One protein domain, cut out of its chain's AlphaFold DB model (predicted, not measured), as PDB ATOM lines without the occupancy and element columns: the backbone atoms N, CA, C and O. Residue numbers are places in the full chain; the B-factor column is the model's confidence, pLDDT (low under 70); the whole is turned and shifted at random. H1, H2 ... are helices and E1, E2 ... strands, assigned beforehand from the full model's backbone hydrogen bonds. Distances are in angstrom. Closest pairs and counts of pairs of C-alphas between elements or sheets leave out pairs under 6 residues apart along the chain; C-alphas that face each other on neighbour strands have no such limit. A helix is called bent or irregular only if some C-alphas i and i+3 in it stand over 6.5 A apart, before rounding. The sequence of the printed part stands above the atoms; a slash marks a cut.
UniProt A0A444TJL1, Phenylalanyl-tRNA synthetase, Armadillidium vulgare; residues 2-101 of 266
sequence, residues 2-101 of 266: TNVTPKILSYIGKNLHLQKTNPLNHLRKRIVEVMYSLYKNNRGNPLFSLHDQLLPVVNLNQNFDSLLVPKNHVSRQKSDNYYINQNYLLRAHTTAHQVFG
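AT A GLANCE: This is residues 2 to 101 of the 266 residues of the protein "Phenylalanyl-tRNA synthetase" of Armadillidium vulgare (UniProt A0A444TJL1). Little regular structure: a small sheet, E1 and E2, with H3 and H4 near it, stands toward one end of an open, flat chain, and the long helix H2 lies toward the other. Look for 100 printed residues, of which only 37 are in named elements, these mostly helix, ordered H1 H2 E1 H3 E2 H4 along the chain. It is loose, radius of gyration of the C-alphas 16.4 A, spanning 48 by 33 by 18 A.

IN THESE COORDINATES: Find E1, residues 57 to 59, from C-alpha 57 at (3.348, 42.429, 19.057), and E2, 88 to 90. H3 is 60 to 63; H4, 94 to 100, ends at (10.905, 42.672, 6.431). H2, 23 to 38, runs 22.9 A; H1 is 6 to 9.

HOW THE PARTS SIT: E1 and E2 are antiparallel, with N 58 and O 89 within hydrogen-bond range, 3.0 A. H3 touches H4, closest C-alphas Asn 63 and Ala 96, 4.3 A. H1 and H2 are apart. Every O i to N i+4 pair is within range in H2; irregular H4, C-alphas 96 and 99 being 7.5 A apart, has 0 of 3, but 3 of 4 O i to N i+3.

THE WHOLE: The printed part has no cut. Links H1-H2, H2-E1 and H3-E2 are long. Residues 41 to 42, 45 to 50 and 97 to 101 have pLDDT under 70.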
ATOM      1  N   THR A   2       6.102  45.665  32.783       90.56
ATOM      2  CA  THR A   2       4.940  45.565  31.889       90.56
ATOM      3  C   THR A   2       3.969  46.680  32.258       90.56
ATOM      4  O   THR A   2       3.763  46.908  33.448       90.56
ATOM      5  N   ASN A   3       3.400  47.380  31.275       92.50
ATOM      6  CA  ASN A   3       2.391  48.435  31.489       92.50
ATOM      7  C   ASN A   3       1.150  48.272  30.592       92.50
ATOM      8  O   ASN A   3       0.286  49.144  30.549       92.50
ATOM      9  N   VAL A   4       1.047  47.152  29.877       92.19
ATOM     10  CA  VAL A   4      -0.148  46.796  29.114       92.19
ATOM     11  C   VAL A   4      -1.272  46.394  30.076       92.19
ATOM     12  O   VAL A   4      -1.058  45.604  30.994       92.19
ATOM     13  N   THR A   5      -2.485  46.900  29.844       89.94
ATOM     14  CA  THR A   5      -3.673  46.567  30.645       89.94
ATOM     15  C   THR A   5      -4.561  45.533  29.936       89.94
ATOM     16  O   THR A   5      -4.538  45.454  28.703       89.94
ATOM     17  N   PRO A   6      -5.419  44.782  30.659       89.94
ATOM     18  CA  PRO A   6      -6.396  43.880  30.037       89.94
ATOM     19  C   PRO A   6      -7.298  44.576  29.011       89.94
ATOM     20  O   PRO A   6      -7.654  43.994  27.987       89.94
ATOM     21  N   LYS A   7      -7.625  45.855  29.244       90.31
ATOM     22  CA  LYS A   7      -8.407  46.665  28.309       90.31
ATOM     23  C   LYS A   7      -7.667  46.885  26.989       90.31
ATOM     24  O   LYS A   7      -8.263  46.671  25.940       90.31
ATOM     25  N   ILE A   8      -6.383  47.241  27.034       87.00
ATOM     26  CA  ILE A   8      -5.558  47.397  25.825       87.00
ATOM     27  C   ILE A   8      -5.424  46.063  25.080       87.00
ATOM     28  O   ILE A   8      -5.601  46.017  23.864       87.00
ATOM     29  N   LEU A   9      -5.206  44.955  25.799       85.38
ATOM     30  CA  LEU A   9      -5.154  43.620  25.188       85.38
ATOM     31  C   LEU A   9      -6.463  43.248  24.482       85.38
ATOM     32  O   LEU A   9      -6.420  42.609  23.435       85.38
ATOM     33  N   SER A  10      -7.615  43.689  24.998       87.00
ATOM     34  CA  SER A  10      -8.928  43.409  24.394       87.00
ATOM     35  C   SER A  10      -9.132  44.021  22.998       87.00
ATOM     36  O   SER A  10     -10.060  43.632  22.283       87.00
ATOM     37  N   TYR A  11      -8.282  44.973  22.600       86.31
ATOM     38  CA  TYR A  11      -8.316  45.585  21.270       86.31
ATOM     39  C   TYR A  11      -7.475  44.840  20.232       86.31
ATOM     40  O   TYR A  11      -7.680  45.020  19.027       86.31
ATOM     41  N   ILE A  12      -6.564  43.969  20.669       87.06
ATOM     42  CA  ILE A  12      -5.771  43.145  19.759       87.06
ATOM     43  C   ILE A  12      -6.716  42.238  18.966       87.06
ATOM     44  O   ILE A  12      -7.610  41.599  19.516       87.06
ATOM     45  N   GLY A  13      -6.536  42.210  17.644       86.06
ATOM     46  CA  GLY A  13      -7.357  41.408  16.737       86.06
ATOM     47  C   GLY A  13      -8.685  42.048  16.321       86.06
ATOM     48  O   GLY A  13      -9.353  41.500  15.449       86.06
ATOM     49  N   LYS A  14      -9.063  43.226  16.851       88.19
ATOM     50  CA  LYS A  14     -10.258  43.954  16.373       88.19
ATOM     51  C   LYS A  14     -10.157  44.323  14.892       88.19
ATOM     52  O   LYS A  14     -11.174  44.302  14.204       88.19
ATOM     53  N   ASN A  15      -8.946  44.644  14.422       85.50
ATOM     54  CA  ASN A  15      -8.599  44.864  13.015       85.50
ATOM     55  C   ASN A  15      -9.629  45.721  12.262       85.50
ATOM     56  O   ASN A  15     -10.145  45.333  11.214       85.50
ATOM     57  N   LEU A  16      -9.962  46.885  12.826       86.50
ATOM     58  CA  LEU A  16     -11.018  47.769  12.322       86.50
ATOM     59  C   LEU A  16     -10.798  48.171  10.856       86.50
ATOM     60  O   LEU A  16     -11.748  48.243  10.085       86.50
ATOM     61  N   HIS A  17      -9.542  48.326  10.441       82.31
ATOM     62  CA  HIS A  17      -9.137  48.600   9.060       82.31
ATOM     63  C   HIS A  17      -9.487  47.481   8.065       82.31
ATOM     64  O   HIS A  17      -9.472  47.717   6.857       82.31
ATOM     65  N   LEU A  18      -9.837  46.280   8.530       85.75
ATOM     66  CA  LEU A  18     -10.309  45.160   7.703       85.75
ATOM     67  C   LEU A  18     -11.834  45.018   7.709       85.75
ATOM     68  O   LEU A  18     -12.393  44.348   6.840       85.75
ATOM     69  N   GLN A  19     -12.525  45.653   8.653       88.12
ATOM     70  CA  GLN A  19     -13.973  45.540   8.781       88.12
ATOM     71  C   GLN A  19     -14.673  46.349   7.686       88.12
ATOM     72  O   GLN A  19     -14.503  47.561   7.591       88.12
ATOM     73  N   LYS A  20     -15.491  45.683   6.859       87.75
ATOM     74  CA  LYS A  20     -16.047  46.246   5.612       87.75
ATOM     75  C   LYS A  20     -16.786  47.579   5.782       87.75
ATOM     76  O   LYS A  20     -16.727  48.393   4.874       87.75
ATOM     77  N   THR A  21     -17.490  47.777   6.894       85.75
ATOM     78  CA  THR A  21     -18.304  48.976   7.165       85.75
ATOM     79  C   THR A  21     -17.553  50.061   7.932       85.75
ATOM     80  O   THR A  21     -18.132  51.096   8.247       85.75
ATOM     81  N   ASN A  22     -16.295  49.820   8.301       83.94
ATOM     82  CA  ASN A  22     -15.527  50.749   9.112       83.94
ATOM     83  C   ASN A  22     -14.874  51.830   8.225       83.94
ATOM     84  O   ASN A  22     -14.259  51.477   7.215       83.94
ATOM     85  N   PRO A  23     -14.925  53.123   8.601       82.25
ATOM     86  CA  PRO A  23     -14.283  54.198   7.839       82.25
ATOM     87  C   PRO A  23     -12.785  53.972   7.579       82.25
ATOM     88  O   PRO A  23     -12.296  54.279   6.493       82.25
ATOM     89  N   LEU A  24     -12.066  53.340   8.516       81.50
ATOM     90  CA  LEU A  24     -10.655  52.986   8.329       81.50
ATOM     91  C   LEU A  24     -10.453  51.997   7.173       81.50
ATOM     92  O   LEU A  24      -9.434  52.048   6.491       81.50
ATOM     93  N   ASN A  25     -11.414  51.101   6.921       83.25
ATOM     94  CA  ASN A  25     -11.352  50.192   5.778       83.25
ATOM     95  C   ASN A  25     -11.538  50.930   4.453       83.25
ATOM     96  O   ASN A  25     -10.896  50.559   3.471       83.25
ATOM     97  N   HIS A  26     -12.388  51.958   4.417       81.31
ATOM     98  CA  HIS A  26     -12.577  52.785   3.227       81.31
ATOM     99  C   HIS A  26     -11.314  53.588   2.915       81.31
ATOM    100  O   HIS A  26     -10.830  53.533   1.786       81.31
ATOM    101  N   LEU A  27     -10.723  54.231   3.928       81.00
ATOM    102  CA  LEU A  27      -9.446  54.928   3.782       81.00
ATOM    103  C   LEU A  27      -8.337  53.974   3.315       81.00
ATOM    104  O   LEU A  27      -7.660  54.251   2.330       81.00
ATOM    105  N   ARG A  28      -8.208  52.799   3.952       83.56
ATOM    106  CA  ARG A  28      -7.250  51.757   3.543       83.56
ATOM    107  C   ARG A  28      -7.433  51.362   2.077       83.56
ATOM    108  O   ARG A  28      -6.452  51.299   1.345       83.56
ATOM    109  N   LYS A  29      -8.668  51.091   1.636       84.62
ATOM    110  CA  LYS A  29      -8.960  50.730   0.236       84.62
ATOM    111  C   LYS A  29      -8.556  51.838  -0.725       84.62
ATOM    112  O   LYS A  29      -7.885  51.548  -1.706       84.62
ATOM    113  N   ARG A  30      -8.886  53.089  -0.402       83.25
ATOM    114  CA  ARG A  30      -8.528  54.251  -1.218       83.25
ATOM    115  C   ARG A  30      -7.015  54.400  -1.372       83.25
ATOM    116  O   ARG A  30      -6.541  54.613  -2.481       83.25
ATOM    117  N   ILE A  31      -6.263  54.236  -0.281       80.56
ATOM    118  CA  ILE A  31      -4.795  54.250  -0.313       80.56
ATOM    119  C   ILE A  31      -4.279  53.133  -1.229       80.56
ATOM    120  O   ILE A  31      -3.468  53.395  -2.113       80.56
ATOM    121  N   VAL A  32      -4.779  51.902  -1.069       78.69
ATOM    122  CA  VAL A  32      -4.376  50.756  -1.905       78.69
ATOM    123  C   VAL A  32      -4.679  51.005  -3.383       78.69
ATOM    124  O   VAL A  32      -3.825  50.748  -4.225       78.69
ATOM    125  N   GLU A  33      -5.857  51.536  -3.704       85.44
ATOM    126  CA  GLU A  33      -6.252  51.879  -5.074       85.44
ATOM    127  C   GLU A  33      -5.304  52.906  -5.699       85.44
ATOM    128  O   GLU A  33      -4.842  52.699  -6.821       85.44
ATOM    129  N   VAL A  34      -4.959  53.974  -4.970       81.38
ATOM    130  CA  VAL A  34      -4.003  54.987  -5.441       81.38
ATOM    131  C   VAL A  34      -2.626  54.366  -5.657       81.38
ATOM    132  O   VAL A  34      -2.076  54.496  -6.750       81.38
ATOM    133  N   MET A  35      -2.100  53.618  -4.684       76.88
ATOM    134  CA  MET A  35      -0.789  52.966  -4.802       76.88
ATOM    135  C   MET A  35      -0.733  52.010  -5.998       76.88
ATOM    136  O   MET A  35       0.210  52.047  -6.786       76.88
ATOM    137  N   TYR A  36      -1.765  51.185  -6.183       79.44
ATOM    138  CA  TYR A  36      -1.849  50.259  -7.313       79.44
ATOM    139  C   TYR A  36      -2.058  50.978  -8.643       79.44
ATOM    140  O   TYR A  36      -1.726  50.419  -9.685       79.44
ATOM    141  N   SER A  37      -2.617  52.191  -8.637       82.31
ATOM    142  CA  SER A  37      -2.769  53.007  -9.841       82.31
ATOM    143  C   SER A  37      -1.449  53.633 -10.292       82.31
ATOM    144  O   SER A  37      -1.156  53.583 -11.485       82.31
ATOM    145  N   LEU A  38      -0.661  54.157  -9.346       73.62
ATOM    146  CA  LEU A  38       0.590  54.876  -9.598       73.62
ATOM    147  C   LEU A  38       1.745  53.928  -9.927       73.62
ATOM    148  O   LEU A  38       2.553  54.217 -10.803       73.62
ATOM    149  N   TYR A  39       1.797  52.777  -9.260       70.81
ATOM    150  CA  TYR A  39       2.952  51.892  -9.319       70.81
ATOM    151  C   TYR A  39       2.590  50.538  -9.916       70.81
ATOM    152  O   TYR A  39       2.246  49.580  -9.213       70.81
ATOM    153  N   LYS A  40       2.693  50.467 -11.243       73.50
ATOM    154  CA  LYS A  40       2.454  49.260 -12.036       73.50
ATOM    155  C   LYS A  40       3.698  48.877 -12.819       73.50
ATOM    156  O   LYS A  40       4.453  49.734 -13.261       73.50
ATOM    157  N   ASN A  41       3.882  47.582 -13.040       69.44
ATOM    158  CA  ASN A  41       4.858  47.106 -14.013       69.44
ATOM    159  C   ASN A  41       4.342  47.274 -15.455       69.44
ATOM    160  O   ASN A  41       3.172  47.583 -15.683       69.44
ATOM    161  N   ASN A  42       5.189  46.964 -16.440       66.06
ATOM    162  CA  ASN A  42       4.857  47.047 -17.872       66.06
ATOM    163  C   ASN A  42       3.655  46.181 -18.299       66.06
ATOM    164  O   ASN A  42       3.116  46.370 -19.384       66.06
ATOM    165  N   ARG A  43       3.233  45.217 -17.469       76.19
ATOM    166  CA  ARG A  43       2.056  44.361 -17.702       76.19
ATOM    167  C   ARG A  43       0.794  44.889 -17.008       76.19
ATOM    168  O   ARG A  43      -0.245  44.246 -17.085       76.19
ATOM    169  N   GLY A  44       0.880  46.024 -16.312       72.00
ATOM    170  CA  GLY A  44      -0.220  46.633 -15.567       72.00
ATOM    171  C   GLY A  44      -0.446  46.066 -14.161       72.00
ATOM    172  O   GLY A  44      -1.396  46.483 -13.501       72.00
ATOM    173  N   ASN A  45       0.405  45.150 -13.680       67.50
ATOM    174  CA  ASN A  45       0.272  44.579 -12.337       67.50
ATOM    175  C   ASN A  45       0.883  45.513 -11.280       67.50
ATOM    176  O   ASN A  45       1.936  46.096 -11.555       67.50
ATOM    177  N   PRO A  46       0.300  45.608 -10.069       66.31
ATOM    178  CA  PRO A  46       0.865  46.405  -8.983       66.31
ATOM    179  C   PRO A  46       2.283  45.973  -8.601       66.31
ATOM    180  O   PRO A  46       2.584  44.779  -8.558       66.31
ATOM    181  N   LEU A  47       3.140  46.945  -8.283       61.78
ATOM    182  CA  LEU A  47       4.514  46.706  -7.820       61.78
ATOM    183  C   LEU A  47       4.614  46.393  -6.320       61.78
ATOM    184  O   LEU A  47       5.652  45.927  -5.856       61.78
ATOM    185  N   PHE A  48       3.541  46.627  -5.562       64.56
ATOM    186  CA  PHE A  48       3.524  46.480  -4.109       64.56
ATOM    187  C   PHE A  48       2.641  45.322  -3.658       64.56
ATOM    188  O   PHE A  48       1.568  45.081  -4.212       64.56
ATOM    189  N   SER A  49       3.083  44.650  -2.596       64.00
ATOM    190  CA  SER A  49       2.286  43.663  -1.869       64.00
ATOM    191  C   SER A  49       1.621  44.318  -0.661       64.00
ATOM    192  O   SER A  49       2.246  45.091   0.066       64.00
ATOM    193  N   LEU A  50       0.349  44.003  -0.433       68.50
ATOM    194  CA  LEU A  50      -0.408  44.512   0.705       68.50
ATOM    195  C   LEU A  50      -0.224  43.607   1.930       68.50
ATOM    196  O   LEU A  50      -0.579  42.430   1.896       68.50
ATOM    197  N   HIS A  51       0.256  44.182   3.034       73.94
ATOM    198  CA  HIS A  51       0.414  43.498   4.321       73.94
ATOM    199  C   HIS A  51      -0.370  44.218   5.426       73.94
ATOM    200  O   HIS A  51       0.167  45.061   6.138       73.94
ATOM    201  N   ASP A  52      -1.648  43.879   5.599       76.81
ATOM    202  CA  ASP A  52      -2.543  44.531   6.568       76.81
ATOM    203  C   ASP A  52      -2.981  43.618   7.730       76.81
ATOM    204  O   ASP A  52      -3.821  43.998   8.541       76.81
ATOM    205  N   GLN A  53      -2.371  42.440   7.876       79.62
ATOM    206  CA  GLN A  53      -2.689  41.462   8.934       79.62
ATOM    207  C   GLN A  53      -1.502  41.143   9.854       79.62
ATOM    208  O   GLN A  53      -1.503  40.140  10.565       79.62
ATOM    209  N   LEU A  54      -0.476  41.998   9.860       78.81
ATOM    210  CA  LEU A  54       0.704  41.802  10.701       78.81
ATOM    211  C   LEU A  54       0.347  41.912  12.185       78.81
ATOM    212  O   LEU A  54      -0.388  42.819  12.597       78.81
ATOM    213  N   LEU A  55       0.928  41.030  13.000       82.44
ATOM    214  CA  LEU A  55       0.728  41.042  14.446       82.44
ATOM    215  C   LEU A  55       1.231  42.365  15.054       82.44
ATOM    216  O   LEU A  55       2.284  42.878  14.662       82.44
ATOM    217  N   PRO A  56       0.485  42.956  16.006       88.56
ATOM    218  CA  PRO A  56       0.899  44.195  16.657       88.56
ATOM    219  C   PRO A  56       2.035  43.983  17.660       88.56
ATOM    220  O   PRO A  56       2.715  44.944  17.991       88.56
ATOM    221  N   VAL A  57       2.255  42.755  18.134       91.38
ATOM    222  CA  VAL A  57       3.348  42.429  19.057       91.38
ATOM    223  C   VAL A  57       4.669  42.369  18.296       91.38
ATOM    224  O   VAL A  57       4.803  41.591  17.354       91.38
ATOM    225  N   VAL A  58       5.640  43.166  18.729       90.31
ATOM    226  CA  VAL A  58       6.987  43.249  18.147       90.31
ATOM    227  C   VAL A  58       8.036  43.280  19.257       90.31
ATOM    228  O   VAL A  58       7.724  43.561  20.417       90.31
ATOM    229  N   ASN A  59       9.287  42.973  18.920       91.88
ATOM    230  CA  ASN A  59      10.406  43.144  19.845       91.88
ATOM    231  C   ASN A  59      10.998  44.570  19.769       91.88
ATOM    232  O   ASN A  59      10.708  45.336  18.847       91.88
ATOM    233  N   LEU A  60      11.842  44.938  20.742       91.25
ATOM    234  CA  LEU A  60      12.468  46.271  20.782       91.25
ATOM    235  C   LEU A  60      13.381  46.572  19.597       91.25
ATOM    236  O   LEU A  60      13.519  47.737  19.223       91.25
ATOM    237  N   ASN A  61      13.994  45.541  19.017       90.00
ATOM    238  CA  ASN A  61      14.817  45.717  17.834       90.00
ATOM    239  C   ASN A  61      13.945  46.183  16.663       90.00
ATOM    240  O   ASN A  61      14.183  47.252  16.121       90.00
ATOM    241  N   GLN A  62      12.866  45.454  16.376       85.19
ATOM    242  CA  GLN A  62      11.916  45.769  15.309       85.19
ATOM    243  C   GLN A  62      11.306  47.166  15.451       85.19
ATOM    244  O   GLN A  62      11.231  47.898  14.473       85.19
ATOM    245  N   ASN A  63      10.867  47.551  16.653       86.94
ATOM    246  CA  ASN A  63      10.198  48.840  16.840       86.94
ATOM    247  C   ASN A  63      11.163  50.031  16.908       86.94
ATOM    248  O   ASN A  63      10.727  51.157  16.713       86.94
ATOM    249  N   PHE A  64      12.443  49.823  17.227       89.62
ATOM    250  CA  PHE A  64      13.345  50.939  17.511       89.62
ATOM    251  C   PHE A  64      14.771  50.743  16.999       89.62
ATOM    252  O   PHE A  64      15.279  51.606  16.287       89.62
ATOM    253  N   ASP A  65      15.449  49.661  17.397       89.25
ATOM    254  CA  ASP A  65      16.894  49.527  17.144       89.25
ATOM    255  C   ASP A  65      17.199  49.399  15.646       89.25
ATOM    256  O   ASP A  65      18.130  50.032  15.154       89.25
ATOM    257  N   SER A  66      16.378  48.649  14.907       82.56
ATOM    258  CA  SER A  66      16.512  48.480  13.458       82.56
ATOM    259  C   SER A  66      16.268  49.774  12.675       82.56
ATOM    260  O   SER A  66      16.688  49.888  11.527       82.56
ATOM    261  N   LEU A  67      15.631  50.757  13.314       81.00
ATOM    262  CA  LEU A  67      15.345  52.093  12.796       81.00
ATOM    263  C   LEU A  67      16.333  53.143  13.329       81.00
ATOM    264  O   LEU A  67      16.077  54.341  13.230       81.00
ATOM    265  N   LEU A  68      17.444  52.706  13.933       84.38
ATOM    266  CA  LEU A  68      18.498  53.565  14.487       84.38
ATOM    267  C   LEU A  68      18.019  54.527  15.586       84.38
ATOM    268  O   LEU A  68      18.694  55.507  15.898       84.38
ATOM    269  N   VAL A  69      16.874  54.254  16.217       84.50
ATOM    270  CA  VAL A  69      16.402  55.055  17.349       84.50
ATOM    271  C   VAL A  69      17.376  54.843  18.520       84.50
ATOM    272  O   VAL A  69      17.605  53.696  18.901       84.50
ATOM    273  N   PRO A  70      17.946  55.882  19.154       89.00
ATOM    274  CA  PRO A  70      18.874  55.701  20.277       89.00
ATOM    275  C   PRO A  70      18.233  55.012  21.492       89.00
ATOM    276  O   PRO A  70      17.043  55.186  21.753       89.00
ATOM    277  N   LYS A  71      19.003  54.246  22.280       92.25
ATOM    278  CA  LYS A  71      18.493  53.534  23.478       92.25
ATOM    279  C   LYS A  71      17.949  54.472  24.564       92.25
ATOM    280  O   LYS A  71      17.050  54.078  25.299       92.25
ATOM    281  N   ASN A  72      18.472  55.691  24.642       90.12
ATOM    282  CA  ASN A  72      18.055  56.756  25.557       90.12
ATOM    283  C   ASN A  72      17.020  57.720  24.944       90.12
ATOM    284  O   ASN A  72      16.712  58.742  25.551       90.12
ATOM    285  N   HIS A  73      16.497  57.428  23.749       88.31
ATOM    286  CA  HIS A  73      15.551  58.309  23.068       88.31
ATOM    287  C   HIS A  73      14.205  58.383  23.802       88.31
ATOM    288  O   HIS A  73      13.690  57.366  24.279       88.31
ATOM    289  N   VAL A  74      13.603  59.576  23.838       87.12
ATOM    290  CA  VAL A  74      12.330  59.835  24.536       87.12
ATOM    291  C   VAL A  74      11.191  58.951  24.031       87.12
ATOM    292  O   VAL A  74      10.406  58.460  24.831       87.12
ATOM    293  N   SER A  75      11.178  58.605  22.740       85.50
ATOM    294  CA  SER A  75      10.164  57.706  22.167       85.50
ATOM    295  C   SER A  75      10.182  56.278  22.719       85.50
ATOM    296  O   SER A  75       9.293  55.505  22.385       85.50
ATOM    297  N   ARG A  76      11.169  55.894  23.542       91.88
ATOM    298  CA  ARG A  76      11.219  54.599  24.251       91.88
ATOM    299  C   ARG A  76      10.659  54.677  25.672       91.88
ATOM    300  O   ARG A  76      10.753  53.710  26.429       91.88
ATOM    301  N   GLN A  77      10.129  55.823  26.091       89.50
ATOM    302  CA  GLN A  77       9.566  55.960  27.426       89.50
ATOM    303  C   GLN A  77       8.306  55.100  27.589       89.50
ATOM    304  O   GLN A  77       7.554  54.826  26.651       89.50
ATOM    305  N   LYS A  78       8.074  54.650  28.828       87.69
ATOM    306  CA  LYS A  78       6.904  53.831  29.185       87.69
ATOM    307  C   LYS A  78       5.596  54.620  29.163       87.69
ATOM    308  O   LYS A  78       4.543  54.003  29.081       87.69
ATOM    309  N   SER A  79       5.652  55.943  29.264       86.00
ATOM    310  CA  SER A  79       4.490  56.819  29.079       86.00
ATOM    311  C   SER A  79       3.913  56.702  27.668       86.00
ATOM    312  O   SER A  79       2.698  56.747  27.502       86.00
ATOM    313  N   ASP A  80       4.774  56.472  26.674       83.25
ATOM    314  CA  ASP A  80       4.391  56.566  25.263       83.25
ATOM    315  C   ASP A  80       4.137  55.198  24.618       83.25
ATOM    316  O   ASP A  80       3.480  55.109  23.580       83.25
ATOM    317  N   ASN A  81       4.592  54.111  25.248       90.44
ATOM    318  CA  ASN A  81       4.555  52.767  24.672       90.44
ATOM    319  C   ASN A  81       3.935  51.730  25.605       90.44
ATOM    320  O   ASN A  81       4.111  51.767  26.823       90.44
ATOM    321  N   TYR A  82       3.307  50.720  25.003       93.06
ATOM    322  CA  TYR A  82       2.708  49.591  25.709       93.06
ATOM    323  C   TYR A  82       3.642  48.372  25.705       93.06
ATOM    324  O   TYR A  82       3.586  47.515  24.823       93.06
ATOM    325  N   TYR A  83       4.497  48.282  26.720       93.62
ATOM    326  CA  TYR A  83       5.419  47.179  26.968       93.62
ATOM    327  C   TYR A  83       4.705  45.957  27.551       93.62
ATOM    328  O   TYR A  83       4.126  46.009  28.642       93.62
ATOM    329  N   ILE A  84       4.822  44.829  26.851       92.75
ATOM    330  CA  ILE A  84       4.372  43.514  27.323       92.75
ATOM    331  C   ILE A  84       5.381  42.958  28.321       92.75
ATOM    332  O   ILE A  84       4.995  42.378  29.332       92.75
ATOM    333  N   ASN A  85       6.676  43.136  28.057       92.19
ATOM    334  CA  ASN A  85       7.769  42.808  28.968       92.19
ATOM    335  C   ASN A  85       9.031  43.615  28.590       92.19
ATOM    336  O   ASN A  85       8.948  44.604  27.869       92.19
ATOM    337  N   GLN A  86      10.205  43.221  29.097       92.12
ATOM    338  CA  GLN A  86      11.469  43.922  28.814       92.12
ATOM    339  C   GLN A  86      11.911  43.845  27.344       92.12
ATOM    340  O   GLN A  86      12.673  44.701  26.917       92.12
ATOM    341  N   ASN A  87      11.436  42.856  26.584       92.62
ATOM    342  CA  ASN A  87      11.887  42.580  25.219       92.62
ATOM    343  C   ASN A  87      10.803  42.840  24.162       92.62
ATOM    344  O   ASN A  87      11.140  43.021  22.991       92.62
ATOM    345  N   TYR A  88       9.527  42.863  24.561       93.50
ATOM    346  CA  TYR A  88       8.371  42.944  23.667       93.50
ATOM    347  C   TYR A  88       7.407  44.067  24.052       93.50
ATOM    348  O   TYR A  88       7.136  44.303  25.234       93.50
ATOM    349  N   LEU A  89       6.828  44.702  23.034       94.44
ATOM    350  CA  LEU A  89       5.807  45.741  23.138       94.44
ATOM    351  C   LEU A  89       4.748  45.585  22.041       94.44
ATOM    352  O   LEU A  89       4.932  44.843  21.074       94.44
ATOM    353  N   LEU A  90       3.637  46.302  22.188       90.69
ATOM    354  CA  LEU A  90       2.764  46.601  21.058       90.69
ATOM    355  C   LEU A  90       3.442  47.677  20.210       90.69
ATOM    356  O   LEU A  90       3.905  48.678  20.759       90.69
ATOM    357  N   ARG A  91       3.526  47.453  18.896       89.06
ATOM    358  CA  ARG A  91       4.204  48.358  17.965       89.06
ATOM    359  C   ARG A  91       3.646  49.773  18.100       89.06
ATOM    360  O   ARG A  91       2.430  49.953  18.071       89.06
ATOM    361  N   ALA A  92       4.533  50.753  18.214       85.12
ATOM    362  CA  ALA A  92       4.147  52.161  18.244       85.12
ATOM    363  C   ALA A  92       3.798  52.677  16.842       85.12
ATOM    364  O   ALA A  92       3.050  53.633  16.711       85.12
ATOM    365  N   HIS A  93       4.328  52.022  15.805       80.94
ATOM    366  CA  HIS A  93       4.166  52.425  14.415       80.94
ATOM    367  C   HIS A  93       4.328  51.258  13.438       80.94
ATOM    368  O   HIS A  93       4.953  50.234  13.737       80.94
ATOM    369  N   THR A  94       3.788  51.413  12.229       75.06
ATOM    370  CA  THR A  94       3.852  50.400  11.160       75.06
ATOM    371  C   THR A  94       5.270  50.178  10.629       75.06
ATOM    372  O   THR A  94       5.592  49.051  10.251       75.06
ATOM    373  N   THR A  95       6.155  51.179  10.722       73.62
ATOM    374  CA  THR A  95       7.590  51.108  10.364       73.62
ATOM    375  C   THR A  95       8.342  50.004  11.117       73.62
ATOM    376  O   THR A  95       9.372  49.529  10.648       73.62
ATOM    377  N   ALA A  96       7.800  49.497  12.234       72.56
ATOM    378  CA  ALA A  96       8.379  48.356  12.946       72.56
ATOM    379  C   ALA A  96       8.474  47.075  12.084       72.56
ATOM    380  O   ALA A  96       9.217  46.148  12.407       72.56
ATOM    381  N   HIS A  97       7.724  47.021  10.978       68.06
ATOM    382  CA  HIS A  97       7.722  45.914  10.018       68.06
ATOM    383  C   HIS A  97       8.513  46.209   8.735       68.06
ATOM    384  O   HIS A  97       8.618  45.341   7.872       68.06
ATOM    385  N   GLN A  98       9.088  47.406   8.600       60.62
ATOM    386  CA  GLN A  98       9.701  47.888   7.357       60.62
ATOM    387  C   GLN A  98      10.902  47.049   6.908       60.62
ATOM    388  O   GLN A  98      11.054  46.757   5.728       60.62
ATOM    389  N   VAL A  99      11.701  46.573   7.863       52.38
ATOM    390  CA  VAL A  99      12.902  45.755   7.619       52.38
ATOM    391  C   VAL A  99      12.588  44.391   6.979       52.38
ATOM    392  O   VAL A  99      13.479  43.726   6.458       52.38
ATOM    393  N   PHE A 100      11.322  43.968   6.973       41.38
ATOM    394  CA  PHE A 100      10.905  42.672   6.431       41.38
ATOM    395  C   PHE A 100      10.282  42.757   5.027       41.38
ATOM    396  O   PHE A 100       9.995  41.717   4.433       41.38
ATOM    397  N   GLY A 101      10.087  43.963   4.477       40.53
ATOM    398  CA  GLY A 101       9.580  44.170   3.120       40.53
ATOM    399  C   GLY A 101      10.716  44.269   2.102       40.53
ATOM    400  O   GLY A 101      11.436  45.263   2.074       40.53
TER     401      GLY A 101